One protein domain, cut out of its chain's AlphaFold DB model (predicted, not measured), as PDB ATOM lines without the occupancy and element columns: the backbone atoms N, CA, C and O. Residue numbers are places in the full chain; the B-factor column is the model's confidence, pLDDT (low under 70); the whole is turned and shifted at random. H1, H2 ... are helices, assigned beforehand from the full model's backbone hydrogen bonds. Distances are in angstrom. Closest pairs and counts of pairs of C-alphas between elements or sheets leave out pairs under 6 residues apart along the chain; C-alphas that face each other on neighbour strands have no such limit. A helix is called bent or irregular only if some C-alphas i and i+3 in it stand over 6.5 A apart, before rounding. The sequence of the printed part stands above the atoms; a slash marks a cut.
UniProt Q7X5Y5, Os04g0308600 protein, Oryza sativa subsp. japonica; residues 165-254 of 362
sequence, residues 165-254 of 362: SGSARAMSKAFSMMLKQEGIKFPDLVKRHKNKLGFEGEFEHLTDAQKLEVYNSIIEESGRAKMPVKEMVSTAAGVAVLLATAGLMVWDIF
ATOM      1  N   SER A 165     201.875 264.879 170.888       73.46
ATOM      2  CA  SER A 165     202.663 265.916 170.211       73.46
ATOM      3  C   SER A 165     202.078 266.232 168.834       73.46
ATOM      4  O   SER A 165     201.704 265.333 168.076       73.46
ATOM      5  N   GLY A 166     201.957 267.523 168.519       75.41
ATOM      6  CA  GLY A 166     201.382 268.017 167.268       75.41
ATOM      7  C   GLY A 166     202.078 267.450 166.028       75.41
ATOM      8  O   GLY A 166     201.408 267.002 165.099       75.41
ATOM      9  N   SER A 167     203.406 267.391 166.052       77.79
ATOM     10  CA  SER A 167     204.279 266.794 165.039       77.79
ATOM     11  C   SER A 167     204.042 265.292 164.868       77.79
ATOM     12  O   SER A 167     203.846 264.832 163.743       77.79
ATOM     13  N   ALA A 168     203.971 264.519 165.958       81.12
ATOM     14  CA  ALA A 168     203.664 263.092 165.866       81.12
ATOM     15  C   ALA A 168     202.233 262.864 165.351       81.12
ATOM     16  O   ALA A 168     202.009 262.029 164.473       81.12
ATOM     17  N   ARG A 169     201.265 263.668 165.813       81.28
ATOM     18  CA  ARG A 169     199.879 263.624 165.328       81.28
ATOM     19  C   ARG A 169     199.778 263.995 163.851       81.28
ATOM     20  O   ARG A 169     198.949 263.425 163.152       81.28
ATOM     21  N   ALA A 170     200.618 264.899 163.345       83.30
ATOM     22  CA  ALA A 170     200.659 265.238 161.923       83.30
ATOM     23  C   ALA A 170     201.046 264.031 161.052       83.30
ATOM     24  O   ALA A 170     200.405 263.808 160.027       83.30
ATOM     25  N   MET A 171     202.009 263.210 161.491       82.26
ATOM     26  CA  MET A 171     202.361 261.959 160.800       82.26
ATOM     27  C   MET A 171     201.200 260.954 160.831       82.26
ATOM     28  O   MET A 171     200.848 260.370 159.807       82.26
ATOM     29  N   SER A 172     200.513 260.839 161.971       87.68
ATOM     30  CA  SER A 172     199.340 259.964 162.089       87.68
ATOM     31  C   SER A 172     198.148 260.386 161.246       87.68
ATOM     32  O   SER A 172     197.368 259.523 160.865       87.68
ATOM     33  N   LYS A 173     197.978 261.681 160.948       88.22
ATOM     34  CA  LYS A 173     196.851 262.154 160.128       88.22
ATOM     35  C   LYS A 173     196.872 261.538 158.737       88.22
ATOM     36  O   LYS A 173     195.847 261.030 158.299       88.22
ATOM     37  N   ALA A 174     198.027 261.539 158.073       87.68
ATOM     38  CA  ALA A 174     198.159 260.953 156.740       87.68
ATOM     39  C   ALA A 174     197.865 259.444 156.760       87.68
ATOM     40  O   ALA A 174     197.118 258.947 155.919       87.68
ATOM     41  N   PHE A 175     198.388 258.735 157.765       91.81
ATOM     42  CA  PHE A 175     198.122 257.310 157.953       91.81
ATOM     43  C   PHE A 175     196.637 257.034 158.229       91.81
ATOM     44  O   PHE A 175     196.031 256.204 157.563       91.81
ATOM     45  N   SER A 176     196.020 257.783 159.149       90.90
ATOM     46  CA  SER A 176     194.594 257.687 159.478       90.90
ATOM     47  C   SER A 176     193.712 257.915 158.249       90.90
ATOM     48  O   SER A 176     192.826 257.107 157.982       90.90
ATOM     49  N   MET A 177     194.002 258.957 157.460       89.02
ATOM     50  CA  MET A 177     193.286 259.265 156.218       89.02
ATOM     51  C   MET A 177     193.378 258.120 155.207       89.02
ATOM     52  O   MET A 177     192.362 257.757 154.623       89.02
ATOM     53  N   MET A 178     194.564 257.532 155.025       90.68
ATOM     54  CA  MET A 178     194.743 256.367 154.154       90.68
ATOM     55  C   MET A 178     193.883 255.188 154.627       90.68
ATOM     56  O   MET A 178     193.116 254.643 153.838       90.68
ATOM     57  N   LEU A 179     193.910 254.867 155.926       91.18
ATOM     58  CA  LEU A 179     193.085 253.786 156.474       91.18
ATOM     59  C   LEU A 179     191.590 254.014 156.217       91.18
ATOM     60  O   LEU A 179     190.876 253.065 155.898       91.18
ATOM     61  N   LYS A 180     191.103 255.259 156.336       86.64
ATOM     62  CA  LYS A 180     189.690 255.569 156.059       86.64
ATOM     63  C   LYS A 180     189.354 255.475 154.578       86.64
ATOM     64  O   LYS A 180     188.289 254.967 154.246       86.64
ATOM     65  N   GLN A 181     190.248 255.928 153.701       87.33
ATOM     66  CA  GLN A 181     190.072 255.817 152.250       87.33
ATOM     67  C   GLN A 181     189.995 254.355 151.794       87.33
ATOM     68  O   GLN A 181     189.207 254.037 150.909       87.33
ATOM     69  N   GLU A 182     190.758 253.464 152.430       89.63
ATOM     70  CA  GLU A 182     190.725 252.018 152.170       89.63
ATOM     71  C   GLU A 182     189.567 251.292 152.882       89.63
ATOM     72  O   GLU A 182     189.390 250.089 152.705       89.63
ATOM     73  N   GLY A 183     188.767 251.996 153.694       86.13
ATOM     74  CA  GLY A 183     187.677 251.396 154.466       86.13
ATOM     75  C   GLY A 183     188.147 250.462 155.588       86.13
ATOM     76  O   GLY A 183     187.369 249.632 156.056       86.13
ATOM     77  N   ILE A 184     189.404 250.584 156.029       89.07
ATOM     78  CA  ILE A 184     189.989 249.736 157.073       89.07
ATOM     79  C   ILE A 184     189.422 250.130 158.438       89.07
ATOM     80  O   ILE A 184     189.591 251.262 158.911       89.07
ATOM     81  N   LYS A 185     188.786 249.168 159.114       87.20
ATOM     82  CA  LYS A 185     188.306 249.336 160.489       87.20
ATOM     83  C   LYS A 185     189.433 249.069 161.486       87.20
ATOM     84  O   LYS A 185     190.464 248.485 161.156       87.20
ATOM     85  N   PHE A 186     189.239 249.490 162.735       88.14
ATOM     86  CA  PHE A 186     190.257 249.290 163.770       88.14
ATOM     87  C   PHE A 186     190.592 247.799 163.984       88.14
ATOM     88  O   PHE A 186     191.780 247.467 163.960       88.14
ATOM     89  N   PRO A 187     189.609 246.879 164.094       90.54
ATOM     90  CA  PRO A 187     189.919 245.457 164.232       90.54
ATOM     91  C   PRO A 187     190.658 244.876 163.019       90.54
ATOM     92  O   PRO A 187     191.552 244.047 163.185       90.54
ATOM     93  N   ASP A 188     190.356 245.354 161.806       92.36
ATOM     94  CA  ASP A 188     191.045 244.934 160.579       92.36
ATOM     95  C   ASP A 188     192.518 245.356 160.586       92.36
ATOM     96  O   ASP A 188     193.391 244.574 160.204       92.36
ATOM     97  N   LEU A 189     192.811 246.567 161.076       94.17
ATOM     98  CA  LEU A 189     194.178 247.053 161.256       94.17
ATOM     99  C   LEU A 189     194.947 246.178 162.254       94.17
ATOM    100  O   LEU A 189     196.048 245.712 161.952       94.17
ATOM    101  N   VAL A 190     194.354 245.902 163.418       95.27
ATOM    102  CA  VAL A 190     194.961 245.028 164.435       95.27
ATOM    103  C   VAL A 190     195.212 243.631 163.866       95.27
ATOM    104  O   VAL A 190     196.319 243.099 163.983       95.27
ATOM    105  N   LYS A 191     194.225 243.057 163.171       95.49
ATOM    106  CA  LYS A 191     194.328 241.743 162.526       95.49
ATOM    107  C   LYS A 191     195.417 241.709 161.455       95.49
ATOM    108  O   LYS A 191     196.191 240.753 161.410       95.49
ATOM    109  N   ARG A 192     195.522 242.749 160.620       95.87
ATOM    110  CA  ARG A 192     196.570 242.885 159.595       95.87
ATOM    111  C   ARG A 192     197.962 242.824 160.221       95.87
ATOM    112  O   ARG A 192     198.796 242.059 159.744       95.87
ATOM    113  N   HIS A 193     198.207 243.573 161.295       96.96
ATOM    114  CA  HIS A 193     199.516 243.589 161.955       96.96
ATOM    115  C   HIS A 193     199.810 242.308 162.741       96.96
ATOM    116  O   HIS A 193     200.923 241.793 162.656       96.96
ATOM    117  N   LYS A 194     198.810 241.724 163.412       96.48
ATOM    118  CA  LYS A 194     198.919 240.386 164.012       96.48
ATOM    119  C   LYS A 194     199.376 239.342 162.993       96.48
ATOM    120  O   LYS A 194     200.329 238.609 163.242       96.48
ATOM    121  N   ASN A 195     198.727 239.305 161.830       97.18
ATOM    122  CA  ASN A 195     199.057 238.353 160.771       97.18
ATOM    123  C   ASN A 195     200.433 238.641 160.149       97.18
ATOM    124  O   ASN A 195     201.181 237.709 159.873       97.18
ATOM    125  N   LYS A 196     200.796 239.919 159.978       95.98
ATOM    126  CA  LYS A 196     202.128 240.348 159.513       95.98
ATOM    127  C   LYS A 196     203.253 239.857 160.432       95.98
ATOM    128  O   LYS A 196     204.329 239.535 159.940       95.98
ATOM    129  N   LEU A 197     203.003 239.794 161.740       94.81
ATOM    130  CA  LEU A 197     203.943 239.282 162.745       94.81
ATOM    131  C   LEU A 197     203.936 237.749 162.870       94.81
ATOM    132  O   LEU A 197     204.767 237.193 163.579       94.81
ATOM    133  N   GLY A 198     203.031 237.054 162.174       95.68
ATOM    134  CA  GLY A 198     202.939 235.593 162.206       95.68
ATOM    135  C   GLY A 198     202.276 235.028 163.463       95.68
ATOM    136  O   GLY A 198     202.396 233.835 163.720       95.68
ATOM    137  N   PHE A 199     201.574 235.848 164.252       94.89
ATOM    138  CA  PHE A 199     200.854 235.356 165.426       94.89
ATOM    139  C   PHE A 199     199.546 234.665 165.028       94.89
ATOM    140  O   PHE A 199     198.688 235.243 164.348       94.89
ATOM    141  N   GLU A 200     199.384 233.425 165.484       93.59
ATOM    142  CA  GLU A 200     198.182 232.615 165.281       93.59
ATOM    143  C   GLU A 200     197.074 232.959 166.292       93.59
ATOM    144  O   GLU A 200     197.312 233.622 167.299       93.59
ATOM    145  N   GLY A 201     195.844 232.519 166.010       92.77
ATOM    146  CA  GLY A 201     194.680 232.759 166.870       92.77
ATOM    147  C   GLY A 201     194.119 234.183 166.800       92.77
ATOM    148  O   GLY A 201     194.570 235.018 166.008       92.77
ATOM    149  N   GLU A 202     193.097 234.445 167.612       93.41
ATOM    150  CA  GLU A 202     192.487 235.769 167.740       93.41
ATOM    151  C   GLU A 202     193.330 236.686 168.626       93.41
ATOM    152  O   GLU A 202     193.990 236.237 169.563       93.41
ATOM    153  N   PHE A 203     193.290 237.993 168.344       94.93
ATOM    154  CA  PHE A 203     194.099 238.978 169.070       94.93
ATOM    155  C   PHE A 203     193.858 238.928 170.585       94.93
ATOM    156  O   PHE A 203     194.798 239.047 171.365       94.93
ATOM    157  N   GLU A 204     192.612 238.714 171.011       93.89
ATOM    158  CA  GLU A 204     192.241 238.664 172.426       93.89
ATOM    159  C   GLU A 204     192.942 237.545 173.212       93.89
ATOM    160  O   GLU A 204     193.182 237.703 174.411       93.89
ATOM    161  N   HIS A 205     193.330 236.463 172.532       94.36
ATOM    162  CA  HIS A 205     193.981 235.291 173.118       94.36
ATOM    163  C   HIS A 205     195.512 235.357 173.088       94.36
ATOM    164  O   HIS A 205     196.173 234.450 173.593       94.36
ATOM    165  N   LEU A 206     196.084 236.412 172.506       93.02
ATOM    166  CA  LEU A 206     197.524 236.641 172.537       93.02
ATOM    167  C   LEU A 206     197.996 237.010 173.946       93.02
ATOM    168  O   LEU A 206     197.244 237.575 174.746       93.02
ATOM    169  N   THR A 207     199.270 236.750 174.230       91.09
ATOM    170  CA  THR A 207     199.905 237.257 175.452       91.09
ATOM    171  C   THR A 207     200.035 238.780 175.392       91.09
ATOM    172  O   THR A 207     200.111 239.362 174.308       91.09
ATOM    173  N   ASP A 208     200.129 239.444 176.544       89.60
ATOM    174  CA  ASP A 208     200.285 240.906 176.581       89.60
ATOM    175  C   ASP A 208     201.522 241.385 175.805       89.60
ATOM    176  O   ASP A 208     201.485 242.438 175.169       89.60
ATOM    177  N   ALA A 209     202.596 240.585 175.783       87.51
ATOM    178  CA  ALA A 209     203.807 240.899 175.026       87.51
ATOM    179  C   ALA A 209     203.544 240.871 173.512       87.51
ATOM    180  O   ALA A 209     203.899 241.807 172.799       87.51
ATOM    181  N   GLN A 210     202.833 239.849 173.029       91.36
ATOM    182  CA  GLN A 210     202.426 239.754 171.626       91.36
ATOM    183  C   GLN A 210     201.452 240.875 171.239       91.36
ATOM    184  O   GLN A 210     201.581 241.462 170.165       91.36
ATOM    185  N   LYS A 211     200.498 241.222 172.115       93.60
ATOM    186  CA  LYS A 211     199.581 242.354 171.893       93.60
ATOM    187  C   LYS A 211     200.345 243.670 171.769       93.60
ATOM    188  O   LYS A 211     200.064 244.466 170.872       93.60
ATOM    189  N   LEU A 212     201.344 243.874 172.626       91.79
ATOM    190  CA  LEU A 212     202.205 245.046 172.581       91.79
ATOM    191  C   LEU A 212     203.017 245.102 171.276       91.79
ATOM    192  O   LEU A 212     203.094 246.163 170.662       91.79
ATOM    193  N   GLU A 213     203.565 243.979 170.804       91.68
ATOM    194  CA  GLU A 213     204.258 243.913 169.509       91.68
ATOM    195  C   GLU A 213     203.346 244.284 168.332       91.68
ATOM    196  O   GLU A 213     203.749 245.047 167.450       91.68
ATOM    197  N   VAL A 214     202.096 243.814 168.338       94.70
ATOM    198  CA  VAL A 214     201.102 244.187 167.320       94.70
ATOM    199  C   VAL A 214     200.852 245.693 167.323       94.70
ATOM    200  O   VAL A 214     200.899 246.323 166.264       94.70
ATOM    201  N   TYR A 215     200.623 246.290 168.493       94.86
ATOM    202  CA  TYR A 215     200.399 247.731 168.590       94.86
ATOM    203  C   TYR A 215     201.620 248.551 168.203       94.86
ATOM    204  O   TYR A 215     201.494 249.522 167.458       94.86
ATOM    205  N   ASN A 216     202.809 248.130 168.612       92.72
ATOM    206  CA  ASN A 216     204.027 248.819 168.222       92.72
ATOM    207  C   ASN A 216     204.296 248.714 166.718       92.72
ATOM    208  O   ASN A 216     204.736 249.689 166.117       92.72
ATOM    209  N   SER A 217     203.934 247.600 166.075       94.20
ATOM    210  CA  SER A 217     204.003 247.483 164.615       94.20
ATOM    211  C   SER A 217     203.121 248.521 163.905       94.20
ATOM    212  O   SER A 217     203.522 249.062 162.873       94.20
ATOM    213  N   ILE A 218     201.945 248.835 164.459       95.45
ATOM    214  CA  ILE A 218     201.060 249.893 163.942       95.45
ATOM    215  C   ILE A 218     201.669 251.278 164.193       95.45
ATOM    216  O   ILE A 218     201.685 252.120 163.294       95.45
ATOM    217  N   ILE A 219     202.190 251.517 165.400       93.67
ATOM    218  CA  ILE A 219     202.849 252.779 165.769       93.67
ATOM    219  C   ILE A 219     204.012 253.075 164.812       93.67
ATOM    220  O   ILE A 219     204.103 254.193 164.299       93.67
ATOM    221  N   GLU A 220     204.838 252.076 164.505       91.92
ATOM    222  CA  GLU A 220     205.968 252.212 163.583       91.92
ATOM    223  C   GLU A 220     205.520 252.437 162.136       91.92
ATOM    224  O   GLU A 220     206.023 253.349 161.480       91.92
ATOM    225  N   GLU A 221     204.549 251.662 161.637       93.54
ATOM    226  CA  GLU A 221     204.032 251.822 160.267       93.54
ATOM    227  C   GLU A 221     203.354 253.184 160.064       93.54
ATOM    228  O   GLU A 221     203.470 253.776 158.993       93.54
ATOM    229  N   SER A 222     202.728 253.735 161.106       92.69
ATOM    230  CA  SER A 222     202.155 255.085 161.061       92.69
ATOM    231  C   SER A 222     203.194 256.214 161.087       92.69
ATOM    232  O   SER A 222     202.832 257.384 160.950       92.69
ATOM    233  N   GLY A 223     204.467 255.894 161.339       88.77
ATOM    234  CA  GLY A 223     205.543 256.868 161.506       88.77
ATOM    235  C   GLY A 223     205.493 257.664 162.815       88.77
ATOM    236  O   GLY A 223     206.335 258.536 163.018       88.77
ATOM    237  N   ARG A 224     204.539 257.386 163.720       87.98
ATOM    238  CA  ARG A 224     204.353 258.121 164.985       87.98
ATOM    239  C   ARG A 224     205.590 258.078 165.878       87.98
ATOM    240  O   ARG A 224     205.991 259.109 166.421       87.98
ATOM    241  N   ALA A 225     206.143 256.885 166.065       86.50
ATOM    242  CA  ALA A 225     207.265 256.628 166.956       86.50
ATOM    243  C   ALA A 225     208.055 255.402 166.483       86.50
ATOM    244  O   ALA A 225     207.546 254.585 165.716       86.50
ATOM    245  N   LYS A 226     209.291 255.272 166.970       82.00
ATOM    246  CA  LYS A 226     210.083 254.043 166.868       82.00
ATOM    247  C   LYS A 226     210.159 253.443 168.263       82.00
ATOM    248  O   LYS A 226     210.659 254.108 169.163       82.00
ATOM    249  N   MET A 227     209.637 252.237 168.443       80.40
ATOM    250  CA  MET A 227     209.502 251.636 169.768       80.40
ATOM    251  C   MET A 227     210.627 250.609 169.986       80.40
ATOM    252  O   MET A 227     210.865 249.787 169.101       80.40
ATOM    253  N   PRO A 228     211.318 250.580 171.138       66.37
ATOM    254  CA  PRO A 228     212.446 249.663 171.368       66.37
ATOM    255  C   PRO A 228     212.032 248.197 171.667       66.37
ATOM    256  O   PRO A 228     212.673 247.479 172.429       66.37
ATOM    257  N   VAL A 229     210.962 247.695 171.040       60.06
ATOM    258  CA  VAL A 229     210.213 246.488 171.463       60.06
ATOM    259  C   VAL A 229     210.978 245.178 171.353       60.06
ATOM    260  O   VAL A 229     210.707 244.256 172.116       60.06
ATOM    261  N   LYS A 230     211.918 245.047 170.409       57.11
ATOM    262  CA  LYS A 230     212.599 243.759 170.181       57.11
ATOM    263  C   LYS A 230     213.367 243.258 171.409       57.11
ATOM    264  O   LYS A 230     213.704 242.079 171.461       57.11
ATOM    265  N   GLU A 231     213.618 244.119 172.392       57.87
ATOM    266  CA  GLU A 231     214.275 243.751 173.647       57.87
ATOM    267  C   GLU A 231     213.301 243.426 174.798       57.87
ATOM    268  O   GLU A 231     213.735 242.902 175.819       57.87
ATOM    269  N   MET A 232     211.991 243.670 174.639       55.86
ATOM    270  CA  MET A 232     211.016 243.761 175.743       55.86
ATOM    271  C   MET A 232     210.431 242.436 176.265       55.86
ATOM    272  O   MET A 232     209.570 242.448 177.142       55.86
ATOM    273  N   VAL A 233     210.862 241.282 175.754       49.17
ATOM    274  CA  VAL A 233     210.154 240.003 175.973       49.17
ATOM    275  C   VAL A 233     210.395 239.394 177.374       49.17
ATOM    276  O   VAL A 233     209.744 238.418 177.738       49.17
ATOM    277  N   SER A 234     211.286 239.944 178.210       50.59
ATOM    278  CA  SER A 234     211.719 239.260 179.444       50.59
ATOM    279  C   SER A 234     210.902 239.504 180.721       50.59
ATOM    280  O   SER A 234     211.087 238.731 181.661       50.59
ATOM    281  N   THR A 235     210.011 240.502 180.825       53.01
ATOM    282  CA  THR A 235     209.348 240.811 182.117       53.01
ATOM    283  C   THR A 235     207.852 241.132 182.002       53.01
ATOM    284  O   THR A 235     207.446 242.175 181.507       53.01
ATOM    285  N   ALA A 236     206.997 240.243 182.523       53.78
ATOM    286  CA  ALA A 236     205.535 240.346 182.410       53.78
ATOM    287  C   ALA A 236     204.915 241.580 183.107       53.78
ATOM    288  O   ALA A 236     203.933 242.126 182.611       53.78
ATOM    289  N   ALA A 237     205.476 242.045 184.233       60.34
ATOM    290  CA  ALA A 237     204.856 243.087 185.065       60.34
ATOM    291  C   ALA A 237     204.819 244.482 184.406       60.34
ATOM    292  O   ALA A 237     203.864 245.231 184.607       60.34
ATOM    293  N   GLY A 238     205.818 244.833 183.591       68.57
ATOM    294  CA  GLY A 238     205.871 246.137 182.922       68.57
ATOM    295  C   GLY A 238     205.159 246.187 181.572       68.57
ATOM    296  O   GLY A 238     204.813 247.266 181.084       68.57
ATOM    297  N   VAL A 239     204.885 245.021 180.983       80.62
ATOM    298  CA  VAL A 239     204.222 244.916 179.678       80.62
ATOM    299  C   VAL A 239     202.800 245.467 179.742       80.62
ATOM    300  O   VAL A 239     202.388 246.129 178.799       80.62
ATOM    301  N   ALA A 240     202.072 245.289 180.849       83.45
ATOM    302  CA  ALA A 240     200.689 245.758 180.970       83.45
ATOM    303  C   ALA A 240     200.555 247.290 180.857       83.45
ATOM    304  O   ALA A 240     199.664 247.789 180.167       83.45
ATOM    305  N   VAL A 241     201.455 248.049 181.496       85.62
ATOM    306  CA  VAL A 241     201.460 249.520 181.405       85.62
ATOM    307  C   VAL A 241     201.748 249.955 179.971       85.62
ATOM    308  O   VAL A 241     201.036 250.797 179.425       85.62
ATOM    309  N   LEU A 242     202.770 249.358 179.355       89.15
ATOM    310  CA  LEU A 242     203.171 249.693 177.993       89.15
ATOM    311  C   LEU A 242     202.126 249.268 176.961       89.15
ATOM    312  O   LEU A 242     201.887 249.990 175.997       89.15
ATOM    313  N   LEU A 243     201.441 248.149 177.191       90.16
ATOM    314  CA  LEU A 243     200.313 247.700 176.385       90.16
ATOM    315  C   LEU A 243     199.163 248.708 176.440       90.16
ATOM    316  O   LEU A 243     198.632 249.076 175.392       90.16
ATOM    317  N   ALA A 244     198.814 249.199 177.630       88.91
ATOM    318  CA  ALA A 244     197.772 250.208 177.784       88.91
ATOM    319  C   ALA A 244     198.134 251.513 177.049       88.91
ATOM    320  O   ALA A 244     197.323 252.045 176.289       88.91
ATOM    321  N   THR A 245     199.367 252.009 177.203       89.67
ATOM    322  CA  THR A 245     199.811 253.241 176.528       89.67
ATOM    323  C   THR A 245     199.956 253.076 175.020       89.67
ATOM    324  O   THR A 245     199.595 253.987 174.271       89.67
ATOM    325  N   ALA A 246     200.440 251.923 174.555       91.83
ATOM    326  CA  ALA A 246     200.513 251.601 173.136       91.83
ATOM    327  C   ALA A 246     199.110 251.490 172.526       91.83
ATOM    328  O   ALA A 246     198.867 252.071 171.473       91.83
ATOM    329  N   GLY A 247     198.167 250.841 173.215       92.17
ATOM    330  CA  GLY A 247     196.767 250.765 172.799       92.17
ATOM    331  C   GLY A 247     196.143 252.150 172.630       92.17
ATOM    332  O   GLY A 247     195.618 252.462 171.562       92.17
ATOM    333  N   LEU A 248     196.294 253.030 173.629       89.80
ATOM    334  CA  LEU A 248     195.850 254.429 173.540       89.80
ATOM    335  C   LEU A 248     196.503 255.180 172.369       89.80
ATOM    336  O   LEU A 248     195.835 255.962 171.693       89.80
ATOM    337  N   MET A 249     197.788 254.938 172.099       90.54
ATOM    338  CA  MET A 249     198.498 255.569 170.985       90.54
ATOM    339  C   MET A 249     198.023 255.071 169.620       90.54
ATOM    340  O   MET A 249     197.763 255.890 168.742       90.54
ATOM    341  N   VAL A 250     197.881 253.757 169.428       92.21
ATOM    342  CA  VAL A 250     197.319 253.155 168.203       92.21
ATOM    343  C   VAL A 250     195.911 253.681 167.965       92.21
ATOM    344  O   VAL A 250     195.534 253.992 166.834       92.21
ATOM    345  N   TRP A 251     195.146 253.853 169.035       87.45
ATOM    346  CA  TRP A 251     193.830 254.447 168.949       87.45
ATOM    347  C   TRP A 251     193.842 255.902 168.491       87.45
ATOM    348  O   TRP A 251     193.093 256.283 167.587       87.45
ATOM    349  N   ASP A 252     194.708 256.718 169.097       87.47
ATOM    350  CA  ASP A 252     194.914 258.110 168.698       87.47
ATOM    351  C   ASP A 252     195.361 258.193 167.235       87.47
ATOM    352  O   ASP A 252     194.837 259.002 166.478       87.47
ATOM    353  N   ILE A 253     196.258 257.301 166.802       90.15
ATOM    354  CA  ILE A 253     196.679 257.177 165.403       90.15
ATOM    355  C   ILE A 253     195.474 256.900 164.500       90.15
ATOM    356  O   ILE A 253     195.270 257.600 163.512       90.15
ATOM    357  N   PHE A 254     194.648 255.908 164.839       88.53
ATOM    358  CA  PHE A 254     193.498 255.522 164.023       88.53
ATOM    359  C   PHE A 254     192.428 256.619 163.928       88.53
ATOM    360  O   PHE A 254     191.687 256.671 162.940       88.53
TER     361      PHE A 254
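Overview. This is residues 165 to 254 of the 362 residues of the protein "Os04g0308600 protein" of Oryza sativa subsp. japonica (UniProt Q7X5Y5). Two helices side by side, H3 and H5, make the core; H2 crosses H3 at residues 214 to 218 of H3, the short H4 folds back beside H3, and H1 stands steeply at one end of the domain, where it meets the last two residues of H5. H3 is in the middle of this cluster and touches three of the other helices. The printed part has 90 residues with five named helices, H1 to H5 in order along the chain, and no named strand; the class is all helix. It is compact, with a radius of gyration of the C-alphas of 12.9 A, and the C-alphas span 36 by 29 by 17 A.

Arrangement. The longest helix, H5, residues 236 to 254, touches the hub H3, residues 208 to 221, at a shallow tilt of 34 degrees, only just short of steep, and the two run the same way. Their closest C-alphas are those of Leu 212 and Leu 243, 5.0 A apart. H2, residues 186 to 196, touches H3 at residues 214 to 218 alone, about perpendicular at 81 degrees; the closest C-alphas, of Lys 194 and Val 214, are 5.5 A apart. H3 forms a helical hairpin with H4, residues 229 to 234: they touch at a shallow tilt of 8 degrees, opposite ways, with the C-alphas of Ala 209 and Val 233 closest at 6.5 A. H5 touches H1, residues 166 to 181, with residues 253 to 254 alone, at a steep tilt of 68 degrees, only just short of about perpendicular; the closest C-alphas, of Ser 172 and Ile 253, are 5.1 A apart. H1 and H3 are apart, but only just, at 8.4 A. Every O i to N i+4 pair is within hydrogen-bond range in H2 and H3, against 10 of 12 in H1, 13 of 15 in H5 and 0 of 2 in H4, where 1 of 3 O i to N i+3 pairs is.

Along the chain. H5 is 26.7 A long and ends at C-alpha 254 (193.498, 255.522, 164.023). It is neither bent nor irregular, but only just: C-alphas 237 and 240 are 6.4 A apart. H1, 22.4 A long, begins at C-alpha 166 (201.382, 268.017, 167.268). H3 is 20.0 A long, H2 15.5 A and H4 10.9 A. H4 is irregular, with C-alphas 231 and 234 7.8 A apart.

Size, cuts and confidence. The two C-alphas farthest apart, of Gln 181 and Thr 235, are 38.6 A apart. The printed part has no cut. The link from H2 to H3, 11 residues, is long. Mean pLDDT of the printed part is 85.9; residues 228 to 238 are under 70.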